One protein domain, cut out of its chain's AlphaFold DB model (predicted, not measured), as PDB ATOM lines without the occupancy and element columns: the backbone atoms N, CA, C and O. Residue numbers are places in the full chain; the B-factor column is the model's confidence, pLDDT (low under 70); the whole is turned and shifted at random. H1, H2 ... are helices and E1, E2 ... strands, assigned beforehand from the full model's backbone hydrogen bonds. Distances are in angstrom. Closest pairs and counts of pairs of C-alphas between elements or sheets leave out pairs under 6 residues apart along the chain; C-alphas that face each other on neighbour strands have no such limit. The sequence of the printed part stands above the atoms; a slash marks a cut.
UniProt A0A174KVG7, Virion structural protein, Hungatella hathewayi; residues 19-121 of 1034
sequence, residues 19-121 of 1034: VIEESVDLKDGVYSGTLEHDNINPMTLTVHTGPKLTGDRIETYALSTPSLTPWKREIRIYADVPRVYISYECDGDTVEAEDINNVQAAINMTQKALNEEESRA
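AT A GLANCE: This is residues 19 to 121 of the 1034 residues of the protein "Virion structural protein" of Hungatella hathewayi (UniProt A0A174KVG7). Two small antiparallel sheets, E1 E7 E3 E4 and E2 E6 E5, stand face to face as a compact sandwich, and from this body one long helix, H1, sticks out as a free arm. At one side of the sandwich the chain passes from E4 of the larger sheet into E5 of the smaller one. The printed part has 103 residues with seven named strands followed by one named helix, E1 to E7 and then H1; the class is mixed, helices and strands. The whole is extended, with a radius of gyration of the C-alphas of 20.3 A and spans of 67 by 27 by 23 A, and the arm makes its length.

IN THESE COORDINATES: The larger sheet holds E1, residues 19 to 25, 20.1 A long; E7, residues 83 to 90, 21.6 A; E3, residues 40 to 50, 20.4 A; and E4, residues 54 to 58. The smaller sheet holds E2, residues 30 to 34, E6, residues 74 to 78, and E5, residues 61 to 64. H1, residues 97 to 121, measures 38.0 A. C-alpha 19 is at (2.376, 37.524, -21.789), C-alpha 97 at (-11.938, 26.254, -3.046) and C-alpha 121 at (-6.497, -11.126, 0.630).

HOW THE PARTS SIT: The larger sheet is strongly twisted and runs E1, E7, E3, E4, with E1 and E4 as edge strands. E1 and E7 are antiparallel at 154 degrees, with N 22 and O 86 3.0 A apart, within hydrogen-bond range. E7 and E3 are antiparallel at 156 degrees, with N 46 and O 87 at 2.9 A. E3 bends by 93 degrees at residue 43 and forms a hairpin with E4, at 116 degrees, with N 50 and O 54 at 2.9 A. E4 runs on into E5 across a break of 2 residues, at 68 degrees. In the smaller sheet the inner strand E6 forms a hairpin with E5, N 62 and O 76 at 2.9 A, and is antiparallel to E2, N 77 and O 31 at 2.9 A. The closest C-alphas of E1 and E2, those of Asp 25 and Tyr 31, are 7.0 A apart. E3 and E5 are only just apart, their closest C-alphas at 8.1 A. H1 is on neither sheet; 19 of its 21 O i to N i+4 pairs are within hydrogen-bond range.

THE WHOLE: The C-alphas of Glu 59 and Ala 121, the two farthest apart, are 67.4 A apart. Residues 96 to 121, of which 97 to 121 belong to H1, stand free; the body without them spans 33 by 23 by 19 A. The printed part has no cut and no long link. The mean pLDDT of the printed part is 78.2, and residues 27, 43, 54, 60, 67 and 70 are under 70.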
ATOM      1  N   VAL A  19       2.971  37.218 -20.477       79.88
ATOM      2  CA  VAL A  19       2.376  37.524 -21.789       79.88
ATOM      3  C   VAL A  19       1.665  36.271 -22.294       79.88
ATOM      4  O   VAL A  19       2.316  35.273 -22.608       79.88
ATOM      5  N   ILE A  20       0.339  36.329 -22.370       78.19
ATOM      6  CA  ILE A  20      -0.545  35.232 -22.766       78.19
ATOM      7  C   ILE A  20      -1.173  35.538 -24.130       78.19
ATOM      8  O   ILE A  20      -1.427  36.692 -24.472       78.19
ATOM      9  N   GLU A  21      -1.424  34.491 -24.916       81.19
ATOM     10  CA  GLU A  21      -2.236  34.549 -26.132       81.19
ATOM     11  C   GLU A  21      -3.283  33.436 -26.102       81.19
ATOM     12  O   GLU A  21      -2.964  32.260 -26.277       81.19
ATOM     13  N   GLU A  22      -4.535  33.826 -25.895       81.50
ATOM     14  CA  GLU A  22      -5.682  32.925 -25.825       81.50
ATOM     15  C   GLU A  22      -6.353  32.830 -27.205       81.50
ATOM     16  O   GLU A  22      -6.598  33.853 -27.854       81.50
ATOM     17  N   SER A  23      -6.643  31.615 -27.687       84.62
ATOM     18  CA  SER A  23      -7.272  31.411 -29.003       84.62
ATOM     19  C   SER A  23      -8.737  31.010 -28.859       84.62
ATOM     20  O   SER A  23      -9.023  29.872 -28.480       84.62
ATOM     21  N   VAL A  24      -9.663  31.910 -29.202       80.81
ATOM     22  CA  VAL A  24     -11.096  31.709 -28.939       80.81
ATOM     23  C   VAL A  24     -11.919  31.598 -30.222       80.81
ATOM     24  O   VAL A  24     -11.778  32.401 -31.145       80.81
ATOM     25  N   ASP A  25     -12.803  30.600 -30.277       77.31
ATOM     26  CA  ASP A  25     -13.731  30.398 -31.396       77.31
ATOM     27  C   ASP A  25     -15.005  31.235 -31.217       77.31
ATOM     28  O   ASP A  25     -15.738  31.079 -30.235       77.31
ATOM     29  N   LEU A  26     -15.315  32.074 -32.207       74.00
ATOM     30  CA  LEU A  26     -16.554  32.845 -32.268       74.00
ATOM     31  C   LEU A  26     -17.697  31.951 -32.771       74.00
ATOM     32  O   LEU A  26     -17.504  31.086 -33.630       74.00
ATOM     33  N   LYS A  27     -18.913  32.188 -32.271       68.38
ATOM     34  CA  LYS A  27     -20.162  31.691 -32.876       68.38
ATOM     35  C   LYS A  27     -20.918  32.894 -33.431       68.38
ATOM     36  O   LYS A  27     -21.057  33.901 -32.747       68.38
ATOM     37  N   ASP A  28     -21.370  32.791 -34.678       73.75
ATOM     38  CA  ASP A  28     -22.204  33.797 -35.351       73.75
ATOM     39  C   ASP A  28     -21.657  35.243 -35.255       73.75
ATOM     40  O   ASP A  28     -22.391  36.199 -35.014       73.75
ATOM     41  N   GLY A  29     -20.336  35.395 -35.416       70.25
ATOM     42  CA  GLY A  29     -19.631  36.686 -35.393       70.25
ATOM     43  C   GLY A  29     -19.401  37.293 -34.001       70.25
ATOM     44  O   GLY A  29     -18.947  38.437 -33.895       70.25
ATOM     45  N   VAL A  30     -19.708  36.553 -32.926       78.75
ATOM     46  CA  VAL A  30     -19.549  37.006 -31.536       78.75
ATOM     47  C   VAL A  30     -18.807  35.963 -30.690       78.75
ATOM     48  O   VAL A  30     -19.082  34.764 -30.747       78.75
ATOM     49  N   TYR A  31     -17.898  36.430 -29.836       75.56
ATOM     50  CA  TYR A  31     -17.435  35.685 -28.660       75.56
ATOM     51  C   TYR A  31     -17.780  36.481 -27.399       75.56
ATOM     52  O   TYR A  31     -17.745  37.712 -27.408       75.56
ATOM     53  N   SER A  32     -18.138  35.783 -26.322       77.88
ATOM     54  CA  SER A  32     -18.415  36.365 -25.009       77.88
ATOM     55  C   SER A  32     -18.064  35.337 -23.941       77.88
ATOM     56  O   SER A  32     -18.847  34.418 -23.708       77.88
ATOM     57  N   GLY A  33     -16.922  35.504 -23.286       78.44
ATOM     58  CA  GLY A  33     -16.435  34.568 -22.275       78.44
ATOM     59  C   GLY A  33     -15.553  35.243 -21.235       78.44
ATOM     60  O   GLY A  33     -15.141  36.395 -21.401       78.44
ATOM     61  N   THR A  34     -15.303  34.520 -20.145       81.38
ATOM     62  CA  THR A  34     -14.213  34.829 -19.217       81.38
ATOM     63  C   THR A  34     -12.922  34.287 -19.816       81.38
ATOM     64  O   THR A  34     -12.924  33.153 -20.291       81.38
ATOM     65  N   LEU A  35     -11.864  35.094 -19.799       80.12
ATOM     66  CA  LEU A  35     -10.531  34.685 -20.245       80.12
ATOM     67  C   LEU A  35      -9.958  33.607 -19.305       80.12
ATOM     68  O   LEU A  35     -10.341  33.543 -18.133       80.12
ATOM     69  N   GLU A  36      -9.071  32.753 -19.819       79.00
ATOM     70  CA  GLU A  36      -8.596  31.539 -19.126       79.00
ATOM     71  C   GLU A  36      -7.796  31.843 -17.844       79.00
ATOM     72  O   GLU A  36      -7.794  31.026 -16.921       79.00
ATOM     73  N   HIS A  37      -7.187  33.032 -17.761       82.06
ATOM     74  CA  HIS A  37      -6.322  33.454 -16.658       82.06
ATOM     75  C   HIS A  37      -6.801  34.722 -15.929       82.06
ATOM     76  O   HIS A  37      -7.519  35.568 -16.473       82.06
ATOM     77  N   ASP A  38      -6.373  34.881 -14.675       79.94
ATOM     78  CA  ASP A  38      -6.736  36.026 -13.831       79.94
ATOM     79  C   ASP A  38      -5.736  37.193 -13.920       79.94
ATOM     80  O   ASP A  38      -4.618  37.077 -14.411       79.94
ATOM     81  N   ASN A  39      -6.126  38.334 -13.342       79.38
ATOM     82  CA  ASN A  39      -5.298  39.525 -13.122       79.38
ATOM     83  C   ASN A  39      -4.759  40.147 -14.418       79.38
ATOM     84  O   ASN A  39      -3.623  40.609 -14.491       79.38
ATOM     85  N   ILE A  40      -5.611  40.172 -15.444       80.12
ATOM     86  CA  ILE A  40      -5.290  40.673 -16.781       80.12
ATOM     87  C   ILE A  40      -5.230  42.208 -16.814       80.12
ATOM     88  O   ILE A  40      -6.184  42.899 -16.426       80.12
ATOM     89  N   ASN A  41      -4.127  42.729 -17.358       77.75
ATOM     90  CA  ASN A  41      -3.873  44.135 -17.646       77.75
ATOM     91  C   ASN A  41      -4.639  44.579 -18.917       77.75
ATOM     92  O   ASN A  41      -4.329  44.133 -20.026       77.75
ATOM     93  N   PRO A  42      -5.630  45.486 -18.805       72.19
ATOM     94  CA  PRO A  42      -6.448  45.896 -19.943       72.19
ATOM     95  C   PRO A  42      -5.754  46.899 -20.881       72.19
ATOM     96  O   PRO A  42      -6.242  47.103 -21.986       72.19
ATOM     97  N   MET A  43      -4.640  47.529 -20.480       68.12
ATOM     98  CA  MET A  43      -3.916  48.496 -21.332       68.12
ATOM     99  C   MET A  43      -3.073  47.821 -22.421       68.12
ATOM    100  O   MET A  43      -2.726  48.444 -23.421       68.12
ATOM    101  N   THR A  44      -2.752  46.547 -22.217       81.00
ATOM    102  CA  THR A  44      -1.942  45.695 -23.099       81.00
ATOM    103  C   THR A  44      -2.783  44.739 -23.939       81.00
ATOM    104  O   THR A  44      -2.257  44.098 -24.846       81.00
ATOM    105  N   LEU A  45      -4.082  44.624 -23.644       80.38
ATOM    106  CA  LEU A  45      -4.969  43.689 -24.324       80.38
ATOM    107  C   LEU A  45      -5.204  44.120 -25.775       80.38
ATOM    108  O   LEU A  45      -5.613  45.249 -26.059       80.38
ATOM    109  N   THR A  46      -4.984  43.196 -26.708       79.56
ATOM    110  CA  THR A  46      -5.265  43.408 -28.131       79.56
ATOM    111  C   THR A  46      -5.878  42.164 -28.765       79.56
ATOM    112  O   THR A  46      -5.547  41.037 -28.404       79.56
ATOM    113  N   VAL A  47      -6.789  42.379 -29.716       78.44
ATOM    114  CA  VAL A  47      -7.518  41.319 -30.421       78.44
ATOM    115  C   VAL A  47      -7.121  41.344 -31.893       78.44
ATOM    116  O   VAL A  47      -7.256  42.377 -32.553       78.44
ATOM    117  N   HIS A  48      -6.660  40.207 -32.409       82.25
ATOM    118  CA  HIS A  48      -6.222  40.058 -33.797       82.25
ATOM    119  C   HIS A  48      -6.872  38.835 -34.459       82.25
ATOM    120  O   HIS A  48      -7.197  37.848 -33.793       82.25
ATOM    121  N   THR A  49      -7.075  38.890 -35.778       79.94
ATOM    122  CA  THR A  49      -7.662  37.773 -36.543       79.94
ATOM    123  C   THR A  49      -6.676  36.631 -36.824       79.94
ATOM    124  O   THR A  49      -7.095  35.556 -37.252       79.94
ATOM    125  N   GLY A  50      -5.383  36.819 -36.540       73.75
ATOM    126  CA  GLY A  50      -4.346  35.790 -36.578       73.75
ATOM    127  C   GLY A  50      -3.502  35.741 -35.292       73.75
ATOM    128  O   GLY A  50      -3.471  36.705 -34.523       73.75
ATOM    129  N   PRO A  51      -2.803  34.619 -35.040       75.88
ATOM    130  CA  PRO A  51      -1.962  34.444 -33.858       75.88
ATOM    131  C   PRO A  51      -0.728  35.353 -33.888       75.88
ATOM    132  O   PRO A  51      -0.286  35.800 -34.951       75.88
ATOM    133  N   LYS A  52      -0.121  35.567 -32.722       78.31
ATOM    134  CA  LYS A  52       1.099  36.351 -32.485       78.31
ATOM    135  C   LYS A  52       1.011  37.783 -33.001       78.31
ATOM    136  O   LYS A  52       1.943  38.268 -33.644       78.31
ATOM    137  N   LEU A  53      -0.107  38.450 -32.703       71.25
ATOM    138  CA  LEU A  53      -0.386  39.836 -33.105       71.25
ATOM    139  C   LEU A  53      -0.368  40.038 -34.640       71.25
ATOM    140  O   LEU A  53       0.071  41.081 -35.126       71.25
ATOM    141  N   THR A  54      -0.800  39.035 -35.418       66.62
ATOM    142  CA  THR A  54      -0.827  39.096 -36.894       66.62
ATOM    143  C   THR A  54      -2.248  39.116 -37.459       66.62
ATOM    144  O   THR A  54      -3.207  38.746 -36.791       66.62
ATOM    145  N   GLY A  55      -2.392  39.546 -38.714       73.31
ATOM    146  CA  GLY A  55      -3.700  39.763 -39.334       73.31
ATOM    147  C   GLY A  55      -4.311  41.112 -38.949       73.31
ATOM    148  O   GLY A  55      -3.625  42.003 -38.449       73.31
ATOM    149  N   ASP A  56      -5.605  41.264 -39.215       81.56
ATOM    150  CA  ASP A  56      -6.324  42.505 -38.942       81.56
ATOM    151  C   ASP A  56      -6.603  42.657 -37.440       81.56
ATOM    152  O   ASP A  56      -6.983  41.709 -36.745       81.56
ATOM    153  N   ARG A  57      -6.413  43.877 -36.936       77.88
ATOM    154  CA  ARG A  57      -6.672  44.251 -35.544       77.88
ATOM    155  C   ARG A  57      -8.149  44.597 -35.369       77.88
ATOM    156  O   ARG A  57      -8.659  45.501 -36.029       77.88
ATOM    157  N   ILE A  58      -8.824  43.909 -34.453       75.25
ATOM    158  CA  ILE A  58     -10.228  44.166 -34.124       75.25
ATOM    159  C   ILE A  58     -10.294  45.241 -33.040       75.25
ATOM    160  O   ILE A  58      -9.840  45.029 -31.917       75.25
ATOM    161  N   GLU A  59     -10.887  46.389 -33.362       74.69
ATOM    162  CA  GLU A  59     -11.092  47.491 -32.403       74.69
ATOM    163  C   GLU A  59     -12.529  47.531 -31.841       74.69
ATOM    164  O   GLU A  59     -12.802  48.215 -30.860       74.69
ATOM    165  N   THR A  60     -13.448  46.742 -32.409       67.31
ATOM    166  CA  THR A  60     -14.835  46.570 -31.946       67.31
ATOM    167  C   THR A  60     -14.968  45.448 -30.911       67.31
ATOM    168  O   THR A  60     -15.618  44.425 -31.145       67.31
ATOM    169  N   TYR A  61     -14.370  45.646 -29.735       70.75
ATOM    170  CA  TYR A  61     -14.575  44.785 -28.566       70.75
ATOM    171  C   TYR A  61     -14.954  45.596 -27.318       70.75
ATOM    172  O   TYR A  61     -14.689  46.794 -27.219       70.75
ATOM    173  N   ALA A  62     -15.592  44.931 -26.356       75.69
ATOM    174  CA  ALA A  62     -15.945  45.481 -25.054       75.69
ATOM    175  C   ALA A  62     -15.373  44.592 -23.942       75.69
ATOM    176  O   ALA A  62     -15.488  43.369 -24.006       75.69
ATOM    177  N   LEU A  63     -14.778  45.210 -22.919       74.06
ATOM    178  CA  LEU A  63     -14.238  44.520 -21.747       74.06
ATOM    179  C   LEU A  63     -15.152  44.754 -20.535       74.06
ATOM    180  O   LEU A  63     -15.446  45.906 -20.202       74.06
ATOM    181  N   SER A  64     -15.577  43.686 -19.862       76.75
ATOM    182  CA  SER A  64     -16.338  43.738 -18.608       76.75
ATOM    183  C   SER A  64     -15.530  43.178 -17.432       76.75
ATOM    184  O   SER A  64     -14.593  42.393 -17.583       76.75
ATOM    185  N   THR A  65     -15.872  43.640 -16.226       70.50
ATOM    186  CA  THR A  65     -15.291  43.145 -14.969       70.50
ATOM    187  C   THR A  65     -16.413  42.504 -14.156       70.50
ATOM    188  O   THR A  65     -17.322  43.235 -13.750       70.50
ATOM    189  N   PRO A  66     -16.398  41.184 -13.915       75.88
ATOM    190  CA  PRO A  66     -17.346  40.548 -13.009       75.88
ATOM    191  C   PRO A  66     -17.215  41.124 -11.593       75.88
ATOM    192  O   PRO A  66     -16.116  41.268 -11.060       75.88
ATOM    193  N   SER A  67     -18.339  41.462 -10.959       66.94
ATOM    194  CA  SER A  67     -18.345  42.169  -9.668       66.94
ATOM    195  C   SER A  67     -17.904  41.319  -8.470       66.94
ATOM    196  O   SER A  67     -17.523  41.876  -7.443       66.94
ATOM    197  N   LEU A  68     -17.958  39.989  -8.593       73.06
ATOM    198  CA  LEU A  68     -17.585  39.031  -7.542       73.06
ATOM    199  C   LEU A  68     -16.156  38.484  -7.700       73.06
ATOM    200  O   LEU A  68     -15.579  38.004  -6.730       73.06
ATOM    201  N   THR A  69     -15.581  38.587  -8.897       72.31
ATOM    202  CA  THR A  69     -14.226  38.131  -9.239       72.31
ATOM    203  C   THR A  69     -13.487  39.253  -9.982       72.31
ATOM    204  O   THR A  69     -13.204  39.127 -11.171       72.31
ATOM    205  N   PRO A  70     -13.162  40.382  -9.316       67.25
ATOM    206  CA  PRO A  70     -12.607  41.578  -9.967       67.25
ATOM    207  C   PRO A  70     -11.216  41.386 -10.597       67.25
ATOM    208  O   PRO A  70     -10.742  42.262 -11.322       67.25
ATOM    209  N   TRP A  71     -10.562  40.258 -10.313       78.50
ATOM    210  CA  TRP A  71      -9.345  39.797 -10.978       78.50
ATOM    211  C   TRP A  71      -9.611  39.162 -12.354       78.50
ATOM    212  O   TRP A  71      -8.747  39.246 -13.223       78.50
ATOM    213  N   LYS A  72     -10.795  38.583 -12.591       78.44
ATOM    214  CA  LYS A  72     -11.188  38.019 -13.891       78.44
ATOM    215  C   LYS A  72     -11.601  39.117 -14.866       78.44
ATOM    216  O   LYS A  72     -12.117  40.171 -14.480       78.44
ATOM    217  N   ARG A  73     -11.399  38.856 -16.157       79.31
ATOM    218  CA  ARG A  73     -11.906  39.694 -17.249       79.31
ATOM    219  C   ARG A  73     -12.844  38.885 -18.117       79.31
ATOM    220  O   ARG A  73     -12.521  37.785 -18.553       79.31
ATOM    221  N   GLU A  74     -13.993  39.480 -18.386       79.75
ATOM    222  CA  GLU A  74     -14.840  39.067 -19.489       79.75
ATOM    223  C   GLU A  74     -14.538  39.957 -20.690       79.75
ATOM    224  O   GLU A  74     -14.364  41.174 -20.558       79.75
ATOM    225  N   ILE A  75     -14.522  39.358 -21.872       79.50
ATOM    226  CA  ILE A  75     -14.411  40.089 -23.128       79.50
ATOM    227  C   ILE A  75     -15.540  39.676 -24.060       79.50
ATOM    228  O   ILE A  75     -15.856  38.493 -24.211       79.50
ATOM    229  N   ARG A  76     -16.150  40.675 -24.699       83.00
ATOM    230  CA  ARG A  76     -17.111  40.480 -25.778       83.00
ATOM    231  C   ARG A  76     -16.569  41.086 -27.062       83.00
ATOM    232  O   ARG A  76     -16.340  42.291 -27.140       83.00
ATOM    233  N   ILE A  77     -16.362  40.233 -28.056       79.06
ATOM    234  CA  ILE A  77     -15.714  40.566 -29.327       79.06
ATOM    235  C   ILE A  77     -16.755  40.456 -30.433       79.06
ATOM    236  O   ILE A  77     -17.486  39.466 -30.482       79.06
ATOM    237  N   TYR A  78     -16.797  41.456 -31.312       81.00
ATOM    238  CA  TYR A  78     -17.650  41.479 -32.497       81.00
ATOM    239  C   TYR A  78     -16.758  41.527 -33.741       81.00
ATOM    240  O   TYR A  78     -16.135  42.559 -34.015       81.00
ATOM    241  N   ALA A  79     -16.665  40.407 -34.462       76.12
ATOM    242  CA  ALA A  79     -15.830  40.264 -35.655       76.12
ATOM    243  C   ALA A  79     -16.364  39.145 -36.566       76.12
ATOM    244  O   ALA A  79     -16.700  38.066 -36.088       76.12
ATOM    245  N   ASP A  80     -16.398  39.375 -37.880       76.94
ATOM    246  CA  ASP A  80     -16.912  38.412 -38.871       76.94
ATOM    247  C   ASP A  80     -15.842  37.371 -39.271       76.94
ATOM    248  O   ASP A  80     -15.468  37.219 -40.434       76.94
ATOM    249  N   VAL A  81     -15.270  36.700 -38.265       73.38
ATOM    250  CA  VAL A  81     -14.255  35.640 -38.401       73.38
ATOM    251  C   VAL A  81     -14.535  34.501 -37.411       73.38
ATOM    252  O   VAL A  81     -15.038  34.755 -36.319       73.38
ATOM    253  N   PRO A  82     -14.202  33.236 -37.733       81.25
ATOM    254  CA  PRO A  82     -14.527  32.094 -36.872       81.25
ATOM    255  C   PRO A  82     -13.654  31.986 -35.613       81.25
ATOM    256  O   PRO A  82     -14.040  31.305 -34.669       81.25
ATOM    257  N   ARG A  83     -12.483  32.634 -35.588       77.19
ATOM    258  CA  ARG A  83     -11.537  32.623 -34.465       77.19
ATOM    259  C   ARG A  83     -10.811  33.962 -34.379       77.19
ATOM    260  O   ARG A  83     -10.494  34.551 -35.412       77.19
ATOM    261  N   VAL A  84     -10.518  34.402 -33.160       81.25
ATOM    262  CA  VAL A  84      -9.580  35.500 -32.878       81.25
ATOM    263  C   VAL A  84      -8.571  35.064 -31.825       81.25
ATOM    264  O   VAL A  84      -8.795  34.107 -31.078       81.25
ATOM    265  N   TYR A  85      -7.465  35.792 -31.775       82.06
ATOM    266  CA  TYR A  85      -6.405  35.621 -30.797       82.06
ATOM    267  C   TYR A  85      -6.374  36.861 -29.911       82.06
ATOM    268  O   TYR A  85      -6.362  37.996 -30.403       82.06
ATOM    269  N   ILE A  86      -6.436  36.627 -28.604       85.50
ATOM    270  CA  ILE A  86      -6.517  37.660 -27.577       85.50
ATOM    271  C   ILE A  86      -5.182  37.642 -26.847       85.50
ATOM    272  O   ILE A  86      -4.928  36.769 -26.020       85.50
ATOM    273  N   SER A  87      -4.311  38.583 -27.193       79.94
ATOM    274  CA  SER A  87      -3.006  38.720 -26.551       79.94
ATOM    275  C   SER A  87      -3.125  39.718 -25.402       79.94
ATOM    276  O   SER A  87      -3.621  40.834 -25.602       79.94
ATOM    277  N   TYR A  88      -2.684  39.335 -24.206       83.69
ATOM    278  CA  TYR A  88      -2.756  40.165 -23.004       83.69
ATOM    279  C   TYR A  88      -1.610  39.876 -22.027       83.69
ATOM    280  O   TYR A  88      -1.012  38.806 -22.040       83.69
ATOM    281  N   GLU A  89      -1.311  40.844 -21.162       79.06
ATOM    282  CA  GLU A  89      -0.420  40.657 -20.016       79.06
ATOM    283  C   GLU A  89      -1.249  40.370 -18.757       79.06
ATOM    284  O   GLU A  89      -2.314  40.970 -18.577       79.06
ATOM    285  N   CYS A  90      -0.786  39.477 -17.883       78.12
ATOM    286  CA  CYS A  90      -1.416  39.209 -16.591       78.12
ATOM    287  C   CYS A  90      -0.408  38.888 -15.478       78.12
ATOM    288  O   CYS A  90       0.715  38.454 -15.740       78.12
ATOM    289  N   ASP A  91      -0.824  39.084 -14.225       74.94
ATOM    290  CA  ASP A  91       0.042  38.864 -13.055       74.94
ATOM    291  C   ASP A  91       0.006  37.411 -12.525       74.94
ATOM    292  O   ASP A  91       0.788  37.074 -11.639       74.94
ATOM    293  N   GLY A  92      -0.897  36.554 -13.028       76.19
ATOM    294  CA  GLY A  92      -1.077  35.149 -12.613       76.19
ATOM    295  C   GLY A  92      -2.414  34.845 -11.913       76.19
ATOM    296  O   GLY A  92      -3.172  35.756 -11.567       76.19
ATOM    297  N   ASP A  93      -2.702  33.560 -11.694       79.06
ATOM    298  CA  ASP A  93      -4.028  33.044 -11.328       79.06
ATOM    299  C   ASP A  93      -4.333  33.018  -9.824       79.06
ATOM    300  O   ASP A  93      -3.453  33.023  -8.958       79.06
ATOM    301  N   THR A  94      -5.627  32.924  -9.522       73.00
ATOM    302  CA  THR A  94      -6.184  32.667  -8.193       73.00
ATOM    303  C   THR A  94      -6.617  31.200  -8.095       73.00
ATOM    304  O   THR A  94      -7.287  30.661  -8.983       73.00
ATOM    305  N   VAL A  95      -6.247  30.533  -7.000       73.56
ATOM    306  CA  VAL A  95      -6.710  29.172  -6.677       73.56
ATOM    307  C   VAL A  95      -8.037  29.262  -5.927       73.56
ATOM    308  O   VAL A  95      -8.176  30.069  -5.004       73.56
ATOM    309  N   GLU A  96      -9.012  28.443  -6.313       74.25
ATOM    310  CA  GLU A  96     -10.372  28.477  -5.772       74.25
ATOM    311  C   GLU A  96     -10.656  27.245  -4.893       74.25
ATOM    312  O   GLU A  96     -10.010  26.203  -5.000       74.25
ATOM    313  N   ALA A  97     -11.632  27.343  -3.985       71.94
ATOM    314  CA  ALA A  97     -11.938  26.254  -3.046       71.94
ATOM    315  C   ALA A  97     -12.446  24.972  -3.744       71.94
ATOM    316  O   ALA A  97     -12.311  23.872  -3.209       71.94
ATOM    317  N   GLU A  98     -13.013  25.112  -4.944       74.75
ATOM    318  CA  GLU A  98     -13.493  24.009  -5.780       74.75
ATOM    319  C   GLU A  98     -12.334  23.155  -6.332       74.75
ATOM    320  O   GLU A  98     -12.444  21.928  -6.372       74.75
ATOM    321  N   ASP A  99     -11.186  23.774  -6.645       73.25
ATOM    322  CA  ASP A  99      -9.978  23.089  -7.136       73.25
ATOM    323  C   ASP A  99      -9.506  22.018  -6.125       73.25
ATOM    324  O   ASP A  99      -9.229  20.870  -6.482       73.25
ATOM    325  N   ILE A 100      -9.499  22.367  -4.831       76.19
ATOM    326  CA  ILE A 100      -9.086  21.486  -3.722       76.19
ATOM    327  C   ILE A 100     -10.079  20.333  -3.491       76.19
ATOM    328  O   ILE A 100      -9.668  19.194  -3.253       76.19
ATOM    329  N   ASN A 101     -11.385  20.604  -3.576       78.94
ATOM    330  CA  ASN A 101     -12.425  19.602  -3.315       78.94
ATOM    331  C   ASN A 101     -12.372  18.433  -4.312       78.94
ATOM    332  O   ASN A 101     -12.551  17.275  -3.922       78.94
ATOM    333  N   ASN A 102     -12.071  18.719  -5.582       78.50
ATOM    334  CA  ASN A 102     -11.969  17.703  -6.630       78.50
ATOM    335  C   ASN A 102     -10.800  16.726  -6.391       78.50
ATOM    336  O   ASN A 102     -10.957  15.514  -6.570       78.50
ATOM    337  N   VAL A 103      -9.657  17.219  -5.900       80.50
ATOM    338  CA  VAL A 103      -8.512  16.375  -5.508       80.50
ATOM    339  C   VAL A 103      -8.875  15.469  -4.324       80.50
ATOM    340  O   VAL A 103      -8.587  14.269  -4.342       80.50
ATOM    341  N   GLN A 104      -9.565  16.010  -3.314       81.94
ATOM    342  CA  GLN A 104      -9.961  15.254  -2.120       81.94
ATOM    343  C   GLN A 104     -10.925  14.094  -2.439       81.94
ATOM    344  O   GLN A 104     -10.840  13.034  -1.810       81.94
ATOM    345  N   ALA A 105     -11.812  14.261  -3.426       80.44
ATOM    346  CA  ALA A 105     -12.730  13.210  -3.866       80.44
ATOM    347  C   ALA A 105     -11.994  12.005  -4.493       80.44
ATOM    348  O   ALA A 105     -12.279  10.857  -4.138       80.44
ATOM    349  N   ALA A 106     -11.008  12.256  -5.362       79.31
ATOM    350  CA  ALA A 106     -10.228  11.208  -6.029       79.31
ATOM    351  C   ALA A 106      -9.393  10.362  -5.041       79.31
ATOM    352  O   ALA A 106      -9.322   9.133  -5.161       79.31
ATOM    353  N   ILE A 107      -8.816  11.005  -4.016       82.19
ATOM    354  CA  ILE A 107      -8.075  10.328  -2.939       82.19
ATOM    355  C   ILE A 107      -8.988   9.343  -2.192       82.19
ATOM    356  O   ILE A 107      -8.634   8.174  -2.017       82.19
ATOM    357  N   ASN A 108     -10.195   9.779  -1.816       83.75
ATOM    358  CA  ASN A 108     -11.141   8.958  -1.053       83.75
ATOM    359  C   ASN A 108     -11.605   7.710  -1.830       83.75
ATOM    360  O   ASN A 108     -11.751   6.636  -1.241       83.75
ATOM    361  N   MET A 109     -11.803   7.824  -3.149       82.12
ATOM    362  CA  MET A 109     -12.143   6.674  -4.001       82.12
ATOM    363  C   MET A 109     -11.005   5.648  -4.071       82.12
ATOM    364  O   MET A 109     -11.259   4.446  -3.987       82.12
ATOM    365  N   THR A 110      -9.759   6.121  -4.172       82.06
ATOM    366  CA  THR A 110      -8.569   5.255  -4.221       82.06
ATOM    367  C   THR A 110      -8.398   4.474  -2.917       82.06
ATOM    368  O   THR A 110      -8.188   3.262  -2.951       82.06
ATOM    369  N   GLN A 111      -8.570   5.136  -1.765       85.25
ATOM    370  CA  GLN A 111      -8.486   4.478  -0.457       85.25
ATOM    371  C   GLN A 111      -9.559   3.393  -0.288       85.25
ATOM    372  O   GLN A 111      -9.250   2.304   0.188       85.25
ATOM    373  N   LYS A 112     -10.805   3.641  -0.719       85.44
ATOM    374  CA  LYS A 112     -11.875   2.633  -0.627       85.44
ATOM    375  C   LYS A 112     -11.527   1.352  -1.396       85.44
ATOM    376  O   LYS A 112     -11.702   0.265  -0.857       85.44
ATOM    377  N   ALA A 113     -11.025   1.485  -2.624       83.75
ATOM    378  CA  ALA A 113     -10.664   0.338  -3.456       83.75
ATOM    379  C   ALA A 113      -9.497  -0.480  -2.870       83.75
ATOM    380  O   ALA A 113      -9.480  -1.700  -3.010       83.75
ATOM    381  N   LEU A 114      -8.546   0.174  -2.189       85.00
ATOM    382  CA  LEU A 114      -7.428  -0.503  -1.526       85.00
ATOM    383  C   LEU A 114      -7.902  -1.376  -0.352       85.00
ATOM    384  O   LEU A 114      -7.517  -2.538  -0.265       85.00
ATOM    385  N   ASN A 115      -8.792  -0.851   0.497       87.12
ATOM    386  CA  ASN A 115      -9.340  -1.590   1.641       87.12
ATOM    387  C   ASN A 115     -10.195  -2.805   1.209       87.12
ATOM    388  O   ASN A 115     -10.246  -3.817   1.909       87.12
ATOM    389  N   GLU A 116     -10.883  -2.718   0.064       85.56
ATOM    390  CA  GLU A 116     -11.665  -3.833  -0.498       85.56
ATOM    391  C   GLU A 116     -10.766  -4.953  -1.064       85.56
ATOM    392  O   GLU A 116     -11.130  -6.127  -0.994       85.56
ATOM    393  N   GLU A 117      -9.575  -4.611  -1.568       86.31
ATOM    394  CA  GLU A 117      -8.553  -5.576  -2.003       86.31
ATOM    395  C   GLU A 117      -7.871  -6.266  -0.806       86.31
ATOM    396  O   GLU A 117      -7.699  -7.486  -0.817       86.31
ATOM    397  N   GLU A 118      -7.543  -5.498   0.242       85.75
ATOM    398  CA  GLU A 118      -6.937  -5.964   1.500       85.75
ATOM    399  C   GLU A 118      -7.802  -7.040   2.181       85.75
ATOM    400  O   GLU A 118      -7.347  -8.167   2.383       85.75
ATOM    401  N   SER A 119      -9.089  -6.754   2.410       86.81
ATOM    402  CA  SER A 119     -10.024  -7.708   3.031       86.81
ATOM    403  C   SER A 119     -10.175  -9.015   2.239       86.81
ATOM    404  O   SER A 119     -10.354 -10.076   2.837       86.81
ATOM    405  N   ARG A 120     -10.088  -8.969   0.901       90.88
ATOM    406  CA  ARG A 120     -10.176 -10.171   0.051       90.88
ATOM    407  C   ARG A 120      -8.874 -10.985   0.043       90.88
ATOM    408  O   ARG A 120      -8.899 -12.157  -0.332       90.88
ATOM    409  N   ALA A 121      -7.741 -10.391   0.414       84.88
ATOM    410  CA  ALA A 121      -6.497 -11.126   0.630       84.88
ATOM    411  C   ALA A 121      -6.530 -11.874   1.975       84.88
ATOM    412  O   ALA A 121      -6.273 -13.078   1.996       84.88
TER     413      ALA A 121